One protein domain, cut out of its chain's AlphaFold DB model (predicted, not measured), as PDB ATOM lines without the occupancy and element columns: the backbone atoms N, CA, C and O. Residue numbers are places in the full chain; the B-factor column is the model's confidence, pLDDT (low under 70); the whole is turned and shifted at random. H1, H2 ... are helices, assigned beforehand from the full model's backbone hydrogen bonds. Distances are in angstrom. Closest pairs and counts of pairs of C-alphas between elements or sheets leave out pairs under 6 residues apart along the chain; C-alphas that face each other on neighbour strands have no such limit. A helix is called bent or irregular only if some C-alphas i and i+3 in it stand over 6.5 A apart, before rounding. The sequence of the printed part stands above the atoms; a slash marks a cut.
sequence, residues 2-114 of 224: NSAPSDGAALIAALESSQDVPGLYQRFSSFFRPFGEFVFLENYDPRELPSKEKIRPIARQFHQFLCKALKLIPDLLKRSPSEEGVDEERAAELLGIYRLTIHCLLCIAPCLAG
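AT A GLANCE: This is residues 2 to 114 of the 224 residues of the protein "Separase" of Apostasia shenzhenica (UniProt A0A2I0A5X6). Arm H3b of the bent helix H3, the long helix H4 and the shorter H2 and H1 make a four-cornered bundle, each side by side with the next, while arm H3a turns off at one end and packs on residues 107 to 111 of H4. At the other end residues 82 to 88, of which 88 belongs to H4, stick out as a loop. The printed part has 113 residues with four named helices, H1 to H4 along the chain, and no named strand; the class is all helix. It is compact, with a radius of gyration of the C-alphas of 14.6 A, and elongated, spanning 49 by 31 by 26 A.

IN THESE COORDINATES: H3, residues 52 to 76, was assigned as one helix by its hydrogen bonds but is bent: C-alphas 61 and 64 are 7.6 A apart. Its arms are H3a, residues 52 to 61, 14.2 A long, and H3b, residues 64 to 76, 19.1 A. H4, residues 88 to 111, is 35.2 A long and ends at C-alpha 111 (202.713, 76.158, 38.602). H1, residues 4 to 16, begins at C-alpha 4 (200.459, 62.696, 52.316) and is 18.6 A long; H2, residues 24 to 31, is 10.5 A.

HOW THE PARTS SIT: H3b and H4 form a helical hairpin at a shallow tilt of 32 degrees, only just short of steep; H4 touches H3b with residues 94 to 105 alone, closest at C-alphas 66 and 101, 6.2 A. H3a touches H4 at a steep tilt of 50 degrees, C-alphas 59 and 108 being closest at 5.3 A. H2 touches H4 the same way at 25 degrees, a shallow tilt, closest at C-alphas 25 and 97, 5.6 A. H1 touches H3b, closest at C-alphas 8 and 65, 6.6 A, and forms a helical hairpin with H2. H1 and H4 are apart, as are H2 and H3b. Every O i to N i+4 pair is within hydrogen-bond range in H1 and H2, against 4 of 6 in H3a, 6 of 9 in H3b and 18 of 20 in H4.

THE WHOLE: The C-alphas farthest apart, of Glu 53 and Glu 84, are 49.4 A apart. The printed part has no cut; the links H2 to H3 and H3 to H4 are long. The model's pLDDT is under 70 at residues 2 to 6, 18 to 21, 39 to 49 and 79 to 86.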
ATOM      1  N   ASN A   2     206.002  63.486  56.676       39.44
ATOM      2  CA  ASN A   2     205.225  63.544  55.433       39.44
ATOM      3  C   ASN A   2     204.393  62.259  55.257       39.44
ATOM      4  O   ASN A   2     204.941  61.253  54.816       39.44
ATOM      5  N   SER A   3     203.100  62.285  55.601       47.78
ATOM      6  CA  SER A   3     202.146  61.165  55.419       47.78
ATOM      7  C   SER A   3     201.330  61.234  54.115       47.78
ATOM      8  O   SER A   3     200.700  60.256  53.716       47.78
ATOM      9  N   ALA A   4     201.387  62.362  53.400       53.91
ATOM     10  CA  ALA A   4     200.459  62.696  52.316       53.91
ATOM     11  C   ALA A   4     200.294  61.675  51.160       53.91
ATOM     12  O   ALA A   4     199.183  61.574  50.643       53.91
ATOM     13  N   PRO A   5     201.309  60.903  50.710       57.69
ATOM     14  CA  PRO A   5     201.114  59.987  49.579       57.69
ATOM     15  C   PRO A   5     200.192  58.805  49.909       57.69
ATOM     16  O   PRO A   5     199.425  58.367  49.052       57.69
ATOM     17  N   SER A   6     200.267  58.297  51.146       62.44
ATOM     18  CA  SER A   6     199.467  57.156  51.611       62.44
ATOM     19  C   SER A   6     198.017  57.567  51.864       62.44
ATOM     20  O   SER A   6     197.093  56.855  51.475       62.44
ATOM     21  N   ASP A   7     197.827  58.753  52.446       82.44
ATOM     22  CA  ASP A   7     196.504  59.311  52.735       82.44
ATOM     23  C   ASP A   7     195.745  59.625  51.431       82.44
ATOM     24  O   ASP A   7     194.561  59.312  51.300       82.44
ATOM     25  N   GLY A   8     196.446  60.137  50.411       86.62
ATOM     26  CA  GLY A   8     195.865  60.387  49.090       86.62
ATOM     27  C   GLY A   8     195.422  59.109  48.367       86.62
ATOM     28  O   GLY A   8     194.345  59.072  47.779       86.62
ATOM     29  N   ALA A   9     196.201  58.025  48.422       89.50
ATOM     30  CA  ALA A   9     195.795  56.762  47.798       89.50
ATOM     31  C   ALA A   9     194.509  56.191  48.425       89.50
ATOM     32  O   ALA A   9     193.627  55.732  47.702       89.50
ATOM     33  N   ALA A  10     194.376  56.285  49.753       90.88
ATOM     34  CA  ALA A  10     193.179  55.849  50.469       90.88
ATOM     35  C   ALA A  10     191.932  56.676  50.102       90.88
ATOM     36  O   ALA A  10     190.843  56.120  49.997       90.88
ATOM     37  N   LEU A  11     192.082  57.985  49.872       92.94
ATOM     38  CA  LEU A  11     190.984  58.850  49.424       92.94
ATOM     39  C   LEU A  11     190.525  58.539  47.998       92.94
ATOM     40  O   LEU A  11     189.327  58.534  47.731       92.94
ATOM     41  N   ILE A  12     191.460  58.252  47.088       93.00
ATOM     42  CA  ILE A  12     191.109  57.816  45.730       93.00
ATOM     43  C   ILE A  12     190.371  56.474  45.776       93.00
ATOM     44  O   ILE A  12     189.322  56.344  45.155       93.00
ATOM     45  N   ALA A  13     190.860  55.513  46.564       90.88
ATOM     46  CA  ALA A  13     190.183  54.230  46.737       90.88
ATOM     47  C   ALA A  13     188.775  54.386  47.344       90.88
ATOM     48  O   ALA A  13     187.859  53.665  46.960       90.88
ATOM     49  N   ALA A  14     188.581  55.345  48.256       90.12
ATOM     50  CA  ALA A  14     187.263  55.665  48.803       90.12
ATOM     51  C   ALA A  14     186.323  56.276  47.747       90.12
ATOM     52  O   ALA A  14     185.162  55.894  47.696       90.12
ATOM     53  N   LEU A  15     186.813  57.145  46.850       88.69
ATOM     54  CA  LEU A  15     186.018  57.637  45.710       88.69
ATOM     55  C   LEU A  15     185.596  56.504  44.760       88.69
ATOM     56  O   LEU A  15     184.482  56.512  44.240       88.69
ATOM     57  N   GLU A  16     186.484  55.539  44.517       86.62
ATOM     58  CA  GLU A  16     186.204  54.371  43.670       86.62
ATOM     59  C   GLU A  16     185.234  53.388  44.351       86.62
ATOM     60  O   GLU A  16     184.407  52.751  43.691       86.62
ATOM     61  N   SER A  17     185.296  53.286  45.681       80.38
ATOM     62  CA  SER A  17     184.395  52.474  46.493       80.38
ATOM     63  C   SER A  17     183.071  53.204  46.713       80.38
ATOM     64  O   SER A  17     182.901  53.985  47.643       80.38
ATOM     65  N   SER A  18     182.077  52.896  45.881       65.50
ATOM     66  CA  SER A  18     180.717  53.462  45.922       65.50
ATOM     67  C   SER A  18     179.952  53.324  47.266       65.50
ATOM     68  O   SER A  18     178.781  53.699  47.312       65.50
ATOM     69  N   GLN A  19     180.552  52.758  48.317       64.81
ATOM     70  CA  GLN A  19     179.946  52.496  49.629       64.81
ATOM     71  C   GLN A  19     180.477  53.397  50.765       64.81
ATOM     72  O   GLN A  19     179.846  53.444  51.814       64.81
ATOM     73  N   ASP A  20     181.598  54.110  50.581       66.75
ATOM     74  CA  ASP A  20     182.271  54.902  51.637       66.75
ATOM     75  C   ASP A  20     182.185  56.411  51.353       66.75
ATOM     76  O   ASP A  20     183.191  57.123  51.326       66.75
ATOM     77  N   VAL A  21     180.976  56.890  51.043       69.06
ATOM     78  CA  VAL A  21     180.746  58.311  50.743       69.06
ATOM     79  C   VAL A  21     180.509  59.150  51.999       69.06
ATOM     80  O   VAL A  21     181.166  60.181  52.088       69.06
ATOM     81  N   PRO A  22     179.683  58.741  52.986       79.19
ATOM     82  CA  PRO A  22     179.392  59.586  54.142       79.19
ATOM     83  C   PRO A  22     180.648  60.046  54.896       79.19
ATOM     84  O   PRO A  22     181.405  59.240  55.443       79.19
ATOM     85  N   GLY A  23     180.865  61.360  54.958       85.25
ATOM     86  CA  GLY A  23     182.003  61.974  55.653       85.25
ATOM     87  C   GLY A  23     183.311  61.983  54.851       85.25
ATOM     88  O   GLY A  23     184.351  62.426  55.359       85.25
ATOM     89  N   LEU A  24     183.285  61.542  53.593       90.31
ATOM     90  CA  LEU A  24     184.402  61.628  52.663       90.31
ATOM     91  C   LEU A  24     184.826  63.080  52.411       90.31
ATOM     92  O   LEU A  24     186.028  63.353  52.361       90.31
ATOM     93  N   TYR A  25     183.886  64.027  52.352       91.94
ATOM     94  CA  TYR A  25     184.194  65.452  52.215       91.94
ATOM     95  C   TYR A  25     185.119  65.935  53.335       91.94
ATOM     96  O   TYR A  25     186.128  66.590  53.072       91.94
ATOM     97  N   GLN A  26     184.845  65.557  54.587       91.38
ATOM     98  CA  GLN A  26     185.668  65.956  55.735       91.38
ATOM     99  C   GLN A  26     187.083  65.377  55.659       91.38
ATOM    100  O   GLN A  26     188.058  66.041  56.028       91.38
ATOM    101  N   ARG A  27     187.220  64.157  55.128       92.25
ATOM    102  CA  ARG A  27     188.528  63.530  54.893       92.25
ATOM    103  C   ARG A  27     189.303  64.267  53.794       92.25
ATOM    104  O   ARG A  27     190.490  64.529  53.978       92.25
ATOM    105  N   PHE A  28     188.641  64.661  52.703       93.06
ATOM    106  CA  PHE A  28     189.235  65.493  51.647       93.06
ATOM    107  C   PHE A  28     189.634  66.883  52.159       93.06
ATOM    108  O   PHE A  28     190.761  67.315  51.931       93.06
ATOM    109  N   SER A  29     188.755  67.556  52.905       91.19
ATOM    110  CA  SER A  29     189.029  68.860  53.524       91.19
ATOM    111  C   SER A  29     190.244  68.794  54.455       91.19
ATOM    112  O   SER A  29     191.184  69.583  54.334       91.19
ATOM    113  N   SER A  30     190.311  67.762  55.301       91.31
ATOM    114  CA  SER A  30     191.462  67.513  56.176       91.31
ATOM    115  C   SER A  30     192.755  67.259  55.392       91.31
ATOM    116  O   SER A  30     193.817  67.758  55.769       91.31
ATOM    117  N   PHE A  31     192.677  66.515  54.287       92.75
ATOM    118  CA  PHE A  31     193.816  66.234  53.412       92.75
ATOM    119  C   PHE A  31     194.329  67.482  52.683       92.75
ATOM    120  O   PHE A  31     195.540  67.659  52.533       92.75
ATOM    121  N   PHE A  32     193.427  68.380  52.289       92.06
ATOM    122  CA  PHE A  32     193.759  69.649  51.645       92.06
ATOM    123  C   PHE A  32     194.061  70.791  52.615       92.06
ATOM    124  O   PHE A  32     194.316  71.907  52.168       92.06
ATOM    125  N   ARG A  33     194.160  70.530  53.923       89.56
ATOM    126  CA  ARG A  33     194.567  71.531  54.921       89.56
ATOM    127  C   ARG A  33     195.818  72.349  54.543       89.56
ATOM    128  O   ARG A  33     195.821  73.539  54.844       89.56
ATOM    129  N   PRO A  34     196.850  71.805  53.856       90.19
ATOM    130  CA  PRO A  34     197.986  72.608  53.390       90.19
ATOM    131  C   PRO A  34     197.633  73.736  52.406       90.19
ATOM    132  O   PRO A  34     198.422  74.660  52.248       90.19
ATOM    133  N   PHE A  35     196.469  73.684  51.752       87.00
ATOM    134  CA  PHE A  35     195.955  74.771  50.914       87.00
ATOM    135  C   PHE A  35     195.271  75.880  51.717       87.00
ATOM    136  O   PHE A  35     195.057  76.951  51.163       87.00
ATOM    137  N   GLY A  36     194.945  75.663  52.997       80.69
ATOM    138  CA  GLY A  36     194.142  76.593  53.801       80.69
ATOM    139  C   GLY A  36     194.767  77.978  54.008       80.69
ATOM    140  O   GLY A  36     194.056  78.922  54.320       80.69
ATOM    141  N   GLU A  37     196.079  78.126  53.800       76.38
ATOM    142  CA  GLU A  37     196.760  79.432  53.808       76.38
ATOM    143  C   GLU A  37     196.554  80.238  52.509       76.38
ATOM    144  O   GLU A  37     196.908  81.413  52.449       76.38
ATOM    145  N   PHE A  38     196.018  79.606  51.462       72.19
ATOM    146  CA  PHE A  38     195.919  80.151  50.101       72.19
ATOM    147  C   PHE A  38     194.514  80.065  49.505       72.19
ATOM    148  O   PHE A  38     194.201  80.771  48.555       72.19
ATOM    149  N   VAL A  39     193.695  79.156  50.024       65.69
ATOM    150  CA  VAL A  39     192.300  78.963  49.659       65.69
ATOM    151  C   VAL A  39     191.524  79.086  50.956       65.69
ATOM    152  O   VAL A  39     191.625  78.213  51.821       65.69
ATOM    153  N   PHE A  40     190.732  80.146  51.104       58.81
ATOM    154  CA  PHE A  40     189.639  80.082  52.062       58.81
ATOM    155  C   PHE A  40     188.675  79.048  51.498       58.81
ATOM    156  O   PHE A  40     187.969  79.313  50.529       58.81
ATOM    157  N   LEU A  41     188.696  77.843  52.064       52.94
ATOM    158  CA  LEU A  41     187.862  76.712  51.646       52.94
ATOM    159  C   LEU A  41     186.357  77.052  51.661       52.94
ATOM    160  O   LEU A  41     185.565  76.328  51.070       52.94
ATOM    161  N   GLU A  42     186.001  78.174  52.293       49.84
ATOM    162  CA  GLU A  42     184.657  78.737  52.408       49.84
ATOM    163  C   GLU A  42     184.458  80.056  51.621       49.84
ATOM    164  O   GLU A  42     183.317  80.456  51.457       49.84
ATOM    165  N   ASN A  43     185.513  80.744  51.142       54.16
ATOM    166  CA  ASN A  43     185.427  82.069  50.487       54.16
ATOM    167  C   ASN A  43     186.548  82.282  49.443       54.16
ATOM    168  O   ASN A  43     187.489  83.050  49.665       54.16
ATOM    169  N   TYR A  44     186.497  81.576  48.314       58.88
ATOM    170  CA  TYR A  44     187.473  81.757  47.234       58.88
ATOM    171  C   TYR A  44     187.384  83.179  46.641       58.88
ATOM    172  O   TYR A  44     186.321  83.574  46.180       58.88
ATOM    173  N   ASP A  45     188.494  83.934  46.614       64.19
ATOM    174  CA  ASP A  45     188.595  85.171  45.822       64.19
ATOM    175  C   ASP A  45     189.439  84.900  44.560       64.19
ATOM    176  O   ASP A  45     190.657  84.689  44.663       64.19
ATOM    177  N   PRO A  46     188.839  84.943  43.354       59.91
ATOM    178  CA  PRO A  46     189.554  84.767  42.092       59.91
ATOM    179  C   PRO A  46     190.713  85.750  41.857       59.91
ATOM    180  O   PRO A  46     191.548  85.515  40.979       59.91
ATOM    181  N   ARG A  47     190.765  86.858  42.604       62.75
ATOM    182  CA  ARG A  47     191.716  87.965  42.436       62.75
ATOM    183  C   ARG A  47     192.952  87.836  43.331       62.75
ATOM    184  O   ARG A  47     193.954  88.495  43.059       62.75
ATOM    185  N   GLU A  48     192.926  86.970  44.346       66.38
ATOM    186  CA  GLU A  48     193.997  86.824  45.348       66.38
ATOM    187  C   GLU A  48     194.745  85.482  45.236       66.38
ATOM    188  O   GLU A  48     194.937  84.752  46.208       66.38
ATOM    189  N   LEU A  49     195.204  85.130  44.031       69.12
ATOM    190  CA  LEU A  49     195.979  83.902  43.835       69.12
ATOM    191  C   LEU A  49     197.413  84.016  44.395       69.12
ATOM    192  O   LEU A  49     198.066  85.057  44.259       69.12
ATOM    193  N   PRO A  50     197.963  82.935  44.982       77.25
ATOM    194  CA  PRO A  50     199.307  82.956  45.542       77.25
ATOM    195  C   PRO A  50     200.389  83.069  44.467       77.25
ATOM    196  O   PRO A  50     200.252  82.586  43.341       77.25
ATOM    197  N   SER A  51     201.537  83.639  44.849       80.62
ATOM    198  CA  SER A  51     202.700  83.672  43.961       80.62
ATOM    199  C   SER A  51     203.203  82.257  43.658       80.62
ATOM    200  O   SER A  51     203.167  81.349  44.500       80.62
ATOM    201  N   LYS A  52     203.738  82.081  42.447       85.88
ATOM    202  CA  LYS A  52     204.244  80.795  41.952       85.88
ATOM    203  C   LYS A  52     205.297  80.184  42.876       85.88
ATOM    204  O   LYS A  52     205.372  78.966  42.998       85.88
ATOM    205  N   GLU A  53     206.138  80.995  43.507       87.06
ATOM    206  CA  GLU A  53     207.211  80.554  44.403       87.06
ATOM    207  C   GLU A  53     206.645  79.941  45.682       87.06
ATOM    208  O   GLU A  53     207.110  78.880  46.099       87.06
ATOM    209  N   LYS A  54     205.623  80.582  46.262       86.38
ATOM    210  CA  LYS A  54     204.984  80.139  47.506       86.38
ATOM    211  C   LYS A  54     204.215  78.836  47.315       86.38
ATOM    212  O   LYS A  54     204.323  77.946  48.151       86.38
ATOM    213  N   ILE A  55     203.498  78.692  46.197       90.00
ATOM    214  CA  ILE A  55     202.617  77.535  45.979       90.00
ATOM    215  C   ILE A  55     203.320  76.325  45.340       90.00
ATOM    216  O   ILE A  55     202.798  75.212  45.353       90.00
ATOM    217  N   ARG A  56     204.548  76.484  44.824       91.94
ATOM    218  CA  ARG A  56     205.303  75.407  44.151       91.94
ATOM    219  C   ARG A  56     205.492  74.128  44.981       91.94
ATOM    220  O   ARG A  56     205.371  73.052  44.391       91.94
ATOM    221  N   PRO A  57     205.817  74.177  46.290       91.81
ATOM    222  CA  PRO A  57     205.954  72.964  47.097       91.81
ATOM    223  C   PRO A  57     204.637  72.182  47.177       91.81
ATOM    224  O   PRO A  57     204.629  70.973  46.959       91.81
ATOM    225  N   ILE A  58     203.527  72.895  47.385       91.12
ATOM    226  CA  ILE A  58     202.176  72.325  47.442       91.12
ATOM    227  C   ILE A  58     201.782  71.758  46.077       91.12
ATOM    228  O   ILE A  58     201.343  70.613  45.990       91.12
ATOM    229  N   ALA A  59     202.036  72.493  44.992       91.81
ATOM    230  CA  ALA A  59     201.784  72.019  43.634       91.81
ATOM    231  C   ALA A  59     202.481  70.675  43.368       91.81
ATOM    232  O   ALA A  59     201.849  69.727  42.909       91.81
ATOM    233  N   ARG A  60     203.769  70.550  43.718       92.12
ATOM    234  CA  ARG A  60     204.527  69.295  43.551       92.12
ATOM    235  C   ARG A  60     203.943  68.138  44.355       92.12
ATOM    236  O   ARG A  60     203.973  67.006  43.882       92.12
ATOM    237  N   GLN A  61     203.440  68.416  45.551       91.81
ATOM    238  CA  GLN A  61     202.892  67.404  46.443       91.81
ATOM    239  C   GLN A  61     201.511  66.907  45.990       91.81
ATOM    240  O   GLN A  61     201.250  65.709  46.050       91.81
ATOM    241  N   PHE A  62     200.638  67.804  45.525       93.31
ATOM    242  CA  PHE A  62     199.221  67.495  45.309       93.31
ATOM    243  C   PHE A  62     198.810  67.359  43.842       93.31
ATOM    244  O   PHE A  62     197.765  66.773  43.572       93.31
ATOM    245  N   HIS A  63     199.611  67.834  42.882       91.31
ATOM    246  CA  HIS A  63     199.214  67.867  41.469       91.31
ATOM    247  C   HIS A  63     198.736  66.508  40.936       91.31
ATOM    248  O   HIS A  63     197.667  66.421  40.335       91.31
ATOM    249  N   GLN A  64     199.486  65.430  41.187       92.56
ATOM    250  CA  GLN A  64     199.104  64.103  40.699       92.56
ATOM    251  C   GLN A  64     197.797  63.608  41.335       92.56
ATOM    252  O   GLN A  64     197.003  62.958  40.657       92.56
ATOM    253  N   PHE A  65     197.573  63.910  42.615       95.00
ATOM    254  CA  PHE A  65     196.335  63.567  43.308       95.00
ATOM    255  C   PHE A  65     195.146  64.334  42.721       95.00
ATOM    256  O   PHE A  65     194.168  63.708  42.324       95.00
ATOM    257  N   LEU A  66     195.266  65.659  42.579       94.19
ATOM    258  CA  LEU A  66     194.226  66.523  42.009       94.19
ATOM    259  C   LEU A  66     193.821  66.047  40.608       94.19
ATOM    260  O   LEU A  66     192.644  65.831  40.339       94.19
ATOM    261  N   CYS A  67     194.800  65.776  39.739       92.38
ATOM    262  CA  CYS A  67     194.548  65.262  38.392       92.38
ATOM    263  C   CYS A  67     193.849  63.894  38.379       92.38
ATOM    264  O   CYS A  67     193.119  63.601  37.436       92.38
ATOM    265  N   LYS A  68     194.091  63.030  39.373       94.06
ATOM    266  CA  LYS A  68     193.395  61.739  39.492       94.06
ATOM    267  C   LYS A  68     191.965  61.932  39.988       94.06
ATOM    268  O   LYS A  68     191.048  61.417  39.360       94.06
ATOM    269  N   ALA A  69     191.774  62.709  41.052       94.19
ATOM    270  CA  ALA A  69     190.456  62.993  41.610       94.19
ATOM    271  C   ALA A  69     189.528  63.649  40.569       94.19
ATOM    272  O   ALA A  69     188.426  63.158  40.340       94.19
ATOM    273  N   LEU A  70     190.007  64.668  39.844       93.31
ATOM    274  CA  LEU A  70     189.229  65.368  38.810       93.31
ATOM    275  C   LEU A  70     188.877  64.501  37.597       93.31
ATOM    276  O   LEU A  70     187.949  64.826  36.870       93.31
ATOM    277  N   LYS A  71     189.588  63.392  37.368       92.19
ATOM    278  CA  LYS A  71     189.195  62.414  36.342       92.19
ATOM    279  C   LYS A  71     188.077  61.492  36.820       92.19
ATOM    280  O   LYS A  71     187.272  61.070  36.004       92.19
ATOM    281  N   LEU A  72     188.042  61.176  38.113       92.19
ATOM    282  CA  LEU A  72     187.099  60.215  38.688       92.19
ATOM    283  C   LEU A  72     185.754  60.856  39.032       92.19
ATOM    284  O   LEU A  72     184.705  60.327  38.674       92.19
ATOM    285  N   ILE A  73     185.774  62.006  39.710       92.00
ATOM    286  CA  ILE A  73     184.563  62.624  40.268       92.00
ATOM    287  C   ILE A  73     183.491  62.928  39.201       92.00
ATOM    288  O   ILE A  73     182.328  62.596  39.436       92.00
ATOM    289  N   PRO A  74     183.821  63.470  38.007       89.81
ATOM    290  CA  PRO A  74     182.808  63.746  36.988       89.81
ATOM    291  C   PRO A  74     182.066  62.497  36.515       89.81
ATOM    292  O   PRO A  74     180.886  62.595  36.180       89.81
ATOM    293  N   ASP A  75     182.746  61.347  36.476       88.31
ATOM    294  CA  ASP A  75     182.166  60.070  36.062       88.31
ATOM    295  C   ASP A  75     181.203  59.517  37.115       88.31
ATOM    296  O   ASP A  75     180.153  58.980  36.759       88.31
ATOM    297  N   LEU A  76     181.510  59.722  38.399       87.94
ATOM    298  CA  LEU A  76     180.630  59.360  39.515       87.94
ATOM    299  C   LEU A  76     179.338  60.193  39.534       87.94
ATOM    300  O   LEU A  76     178.307  59.716  39.998       87.94
ATOM    301  N   LEU A  77     179.381  61.408  38.979       88.00
ATOM    302  CA  LEU A  77     178.262  62.352  38.912       88.00
ATOM    303  C   LEU A  77     177.476  62.298  37.586       88.00
ATOM    304  O   LEU A  77     176.630  63.159  37.347       88.00
ATOM    305  N   LYS A  78     177.751  61.331  36.695       81.69
ATOM    306  CA  LYS A  78     177.098  61.239  35.370       81.69
ATOM    307  C   LYS A  78     175.613  60.863  35.410       81.69
ATOM    308  O   LYS A  78     174.911  61.197  34.460       81.69
ATOM    309  N   ARG A  79     175.145  60.138  36.432       66.62
ATOM    310  CA  ARG A  79     173.739  59.702  36.533       66.62
ATOM    311  C   ARG A  79     172.893  60.852  37.073       66.62
ATOM    312  O   ARG A  79     173.230  61.385  38.118       66.62
ATOM    313  N   SER A  80     171.850  61.260  36.354       60.94
ATOM    314  CA  SER A  80     170.938  62.319  36.798       60.94
ATOM    315  C   SER A  80     169.925  61.802  37.831       60.94
ATOM    316  O   SER A  80     169.606  60.611  37.806       60.94
ATOM    317  N   PRO A  81     169.338  62.684  38.665       59.47
ATOM    318  CA  PRO A  81     168.364  62.323  39.702       59.47
ATOM    319  C   PRO A  81     167.063  61.644  39.220       59.47
ATOM    320  O   PRO A  81     166.206  61.300  40.023       59.47
ATOM    321  N   SER A  82     166.881  61.456  37.912       54.28
ATOM    322  CA  SER A  82     165.674  60.879  37.312       54.28
ATOM    323  C   SER A  82     165.531  59.361  37.490       54.28
ATOM    324  O   SER A  82     164.497  58.816  37.114       54.28
ATOM    325  N   GLU A  83     166.555  58.668  37.993       53.00
ATOM    326  CA  GLU A  83     166.496  57.227  38.267       53.00
ATOM    327  C   GLU A  83     166.062  56.989  39.724       53.00
ATOM    328  O   GLU A  83     166.650  57.524  40.658       53.00
ATOM    329  N   GLU A  84     165.003  56.209  39.940       45.06
ATOM    330  CA  GLU A  84     164.476  55.901  41.275       45.06
ATOM    331  C   GLU A  84     165.573  55.286  42.174       45.06
ATOM    332  O   GLU A  84     166.157  54.256  41.838       45.06
ATOM    333  N   GLY A  85     165.855  55.921  43.320       53.88
ATOM    334  CA  GLY A  85     166.892  55.490  44.275       53.88
ATOM    335  C   GLY A  85     168.128  56.395  44.366       53.88
ATOM    336  O   GLY A  85     169.172  55.953  44.845       53.88
ATOM    337  N   VAL A  86     168.033  57.640  43.898       57.50
ATOM    338  CA  VAL A  86     169.127  58.614  43.936       57.50
ATOM    339  C   VAL A  86     169.473  59.036  45.367       57.50
ATOM    340  O   VAL A  86     168.650  59.569  46.104       57.50
ATOM    341  N   ASP A  87     170.732  58.805  45.729       78.88
ATOM    342  CA  ASP A  87     171.365  59.257  46.966       78.88
ATOM    343  C   ASP A  87     171.813  60.722  46.787       78.88
ATOM    344  O   ASP A  87     172.952  61.009  46.408       78.88
ATOM    345  N   GLU A  88     170.865  61.655  46.947       83.44
ATOM    346  CA  GLU A  88     171.104  63.107  46.858       83.44
ATOM    347  C   GLU A  88     172.202  63.565  47.831       83.44
ATOM    348  O   GLU A  88     173.012  64.424  47.484       83.44
ATOM    349  N   GLU A  89     172.283  62.948  49.015       85.38
ATOM    350  CA  GLU A  89     173.318  63.232  50.014       85.38
ATOM    351  C   GLU A  89     174.708  62.869  49.484       85.38
ATOM    352  O   GLU A  89     175.630  63.689  49.520       85.38
ATOM    353  N   ARG A  90     174.852  61.681  48.889       86.44
ATOM    354  CA  ARG A  90     176.088  61.288  48.202       86.44
ATOM    355  C   ARG A  90     176.451  62.234  47.067       86.44
ATOM    356  O   ARG A  90     177.633  62.522  46.871       86.44
ATOM    357  N   ALA A  91     175.475  62.669  46.276       89.19
ATOM    358  CA  ALA A  91     175.736  63.584  45.173       89.19
ATOM    359  C   ALA A  91     176.232  64.940  45.681       89.19
ATOM    360  O   ALA A  91     177.239  65.438  45.177       89.19
ATOM    361  N   ALA A  92     175.592  65.486  46.718       90.50
ATOM    362  CA  ALA A  92     176.017  66.714  47.379       90.50
ATOM    363  C   ALA A  92     177.446  66.590  47.933       90.50
ATOM    364  O   ALA A  92     178.277  67.478  47.732       90.50
ATOM    365  N   GLU A  93     177.775  65.456  48.554       91.19
ATOM    366  CA  GLU A  93     179.117  65.183  49.068       91.19
ATOM    367  C   GLU A  93     180.170  65.126  47.949       91.19
ATOM    368  O   GLU A  93     181.218  65.776  48.034       91.19
ATOM    369  N   LEU A  94     179.882  64.419  46.852       92.69
ATOM    370  CA  LEU A  94     180.758  64.354  45.680       92.69
ATOM    371  C   LEU A  94     180.922  65.717  44.993       92.69
ATOM    372  O   LEU A  94     182.031  66.048  44.570       92.69
ATOM    373  N   LEU A  95     179.857  66.516  44.897       94.19
ATOM    374  CA  LEU A  95     179.893  67.871  44.340       94.19
ATOM    375  C   LEU A  95     180.733  68.807  45.217       94.19
ATOM    376  O   LEU A  95     181.571  69.539  44.692       94.19
ATOM    377  N   GLY A  96     180.608  68.703  46.543       93.81
ATOM    378  CA  GLY A  96     181.468  69.415  47.487       93.81
ATOM    379  C   GLY A  96     182.945  69.043  47.328       93.81
ATOM    380  O   GLY A  96     183.808  69.922  47.267       93.81
ATOM    381  N   ILE A  97     183.257  67.749  47.188       94.25
ATOM    382  CA  ILE A  97     184.628  67.279  46.928       94.25
ATOM    383  C   ILE A  97     185.130  67.797  45.573       94.25
ATOM    384  O   ILE A  97     186.298  68.182  45.453       94.25
ATOM    385  N   TYR A  98     184.271  67.828  44.554       95.25
ATOM    386  CA  TYR A  98     184.628  68.328  43.230       95.25
ATOM    387  C   TYR A  98     185.001  69.816  43.278       95.25
ATOM    388  O   TYR A  98     186.096  70.175  42.836       95.25
ATOM    389  N   ARG A  99     184.148  70.648  43.895       94.50
ATOM    390  CA  ARG A  99     184.378  72.084  44.138       94.50
ATOM    391  C   ARG A  99     185.707  72.324  44.841       94.50
ATOM    392  O   ARG A  99     186.584  73.013  44.323       94.50
ATOM    393  N   LEU A 100     185.912  71.631  45.957       93.31
ATOM    394  CA  LEU A 100     187.145  71.684  46.733       93.31
ATOM    395  C   LEU A 100     188.388  71.346  45.890       93.31
ATOM    396  O   LEU A 100     189.390  72.061  45.911       93.31
ATOM    397  N   THR A 101     188.311  70.277  45.100       94.88
ATOM    398  CA  THR A 101     189.422  69.825  44.253       94.88
ATOM    399  C   THR A 101     189.735  70.835  43.139       94.88
ATOM    400  O   THR A 101     190.910  71.075  42.848       94.88
ATOM    401  N   ILE A 102     188.716  71.460  42.536       93.56
ATOM    402  CA  ILE A 102     188.890  72.527  41.537       93.56
ATOM    403  C   ILE A 102     189.556  73.754  42.165       93.56
ATOM    404  O   ILE A 102     190.526  74.257  41.600       93.56
ATOM    405  N   HIS A 103     189.115  74.200  43.343       90.50
ATOM    406  CA  HIS A 103     189.702  75.365  44.019       90.50
ATOM    407  C   HIS A 103     191.169  75.128  44.399       90.50
ATOM    408  O   HIS A 103     192.029  75.987  44.177       90.50
ATOM    409  N   CYS A 104     191.509  73.923  44.869       92.31
ATOM    410  CA  CYS A 104     192.903  73.529  45.066       92.31
ATOM    411  C   CYS A 104     193.700  73.528  43.749       92.31
ATOM    412  O   CYS A 104     194.866  73.930  43.737       92.31
ATOM    413  N   LEU A 105     193.097  73.112  42.629       91.88
ATOM    414  CA  LEU A 105     193.755  73.154  41.322       91.88
ATOM    415  C   LEU A 105     193.983  74.594  40.831       91.88
ATOM    416  O   LEU A 105     195.073  74.885  40.338       91.88
ATOM    417  N   LEU A 106     193.008  75.495  41.007       88.25
ATOM    418  CA  LEU A 106     193.133  76.928  40.700       88.25
ATOM    419  C   LEU A 106     194.287  77.561  41.480       88.25
ATOM    420  O   LEU A 106     195.103  78.281  40.908       88.25
ATOM    421  N   CYS A 107     194.416  77.217  42.760       88.19
ATOM    422  CA  CYS A 107     195.494  77.691  43.621       88.19
ATOM    423  C   CYS A 107     196.889  77.353  43.060       88.19
ATOM    424  O   CYS A 107     197.793  78.189  43.059       88.19
ATOM    425  N   ILE A 108     197.065  76.137  42.525       90.38
ATOM    426  CA  ILE A 108     198.346  75.701  41.947       90.38
ATOM    427  C   ILE A 108     198.471  75.998  40.449       90.38
ATOM    428  O   ILE A 108     199.528  75.711  39.882       90.38
ATOM    429  N   ALA A 109     197.454  76.586  39.808       88.06
ATOM    430  CA  ALA A 109     197.437  76.884  38.375       88.06
ATOM    431  C   ALA A 109     198.687  77.642  37.879       88.06
ATOM    432  O   ALA A 109     199.233  77.235  36.852       88.06
ATOM    433  N   PRO A 110     199.257  78.629  38.613       86.31
ATOM    434  CA  PRO A 110     200.501  79.301  38.205       86.31
ATOM    435  C   PRO A 110     201.727  78.372  38.071       86.31
ATOM    436  O   PRO A 110     202.744  78.732  37.465       86.31
ATOM    437  N   CYS A 111     201.670  77.180  38.675       88.44
ATOM    438  CA  CYS A 111     202.713  76.158  38.602       88.44
ATOM    439  C   CYS A 111     202.477  75.114  37.507       88.44
ATOM    440  O   CYS A 111     203.383  74.318  37.251       88.44
ATOM    441  N   LEU A 112     201.298  75.087  36.885       85.75
ATOM    442  CA  LEU A 112     200.947  74.088  35.884       85.75
ATOM    443  C   LEU A 112     201.478  74.500  34.510       85.75
ATOM    444  O   LEU A 112     201.440  75.667  34.129       85.75
ATOM    445  N   ALA A 113     201.978  73.521  33.761       76.88
ATOM    446  CA  ALA A 113     202.215  73.668  32.332       76.88
ATOM    447  C   ALA A 113     200.961  73.184  31.599       76.88
ATOM    448  O   ALA A 113     200.481  72.084  31.876       76.88
ATOM    449  N   GLY A 114     200.419  73.981  30.684       71.31
ATOM    450  CA  GLY A 114     199.210  73.601  29.965       71.31
ATOM    451  C   GLY A 114     198.599  74.745  29.178       71.31
ATOM    452  O   GLY A 114     199.125  75.858  29.161       71.31
TER     453      GLY A 114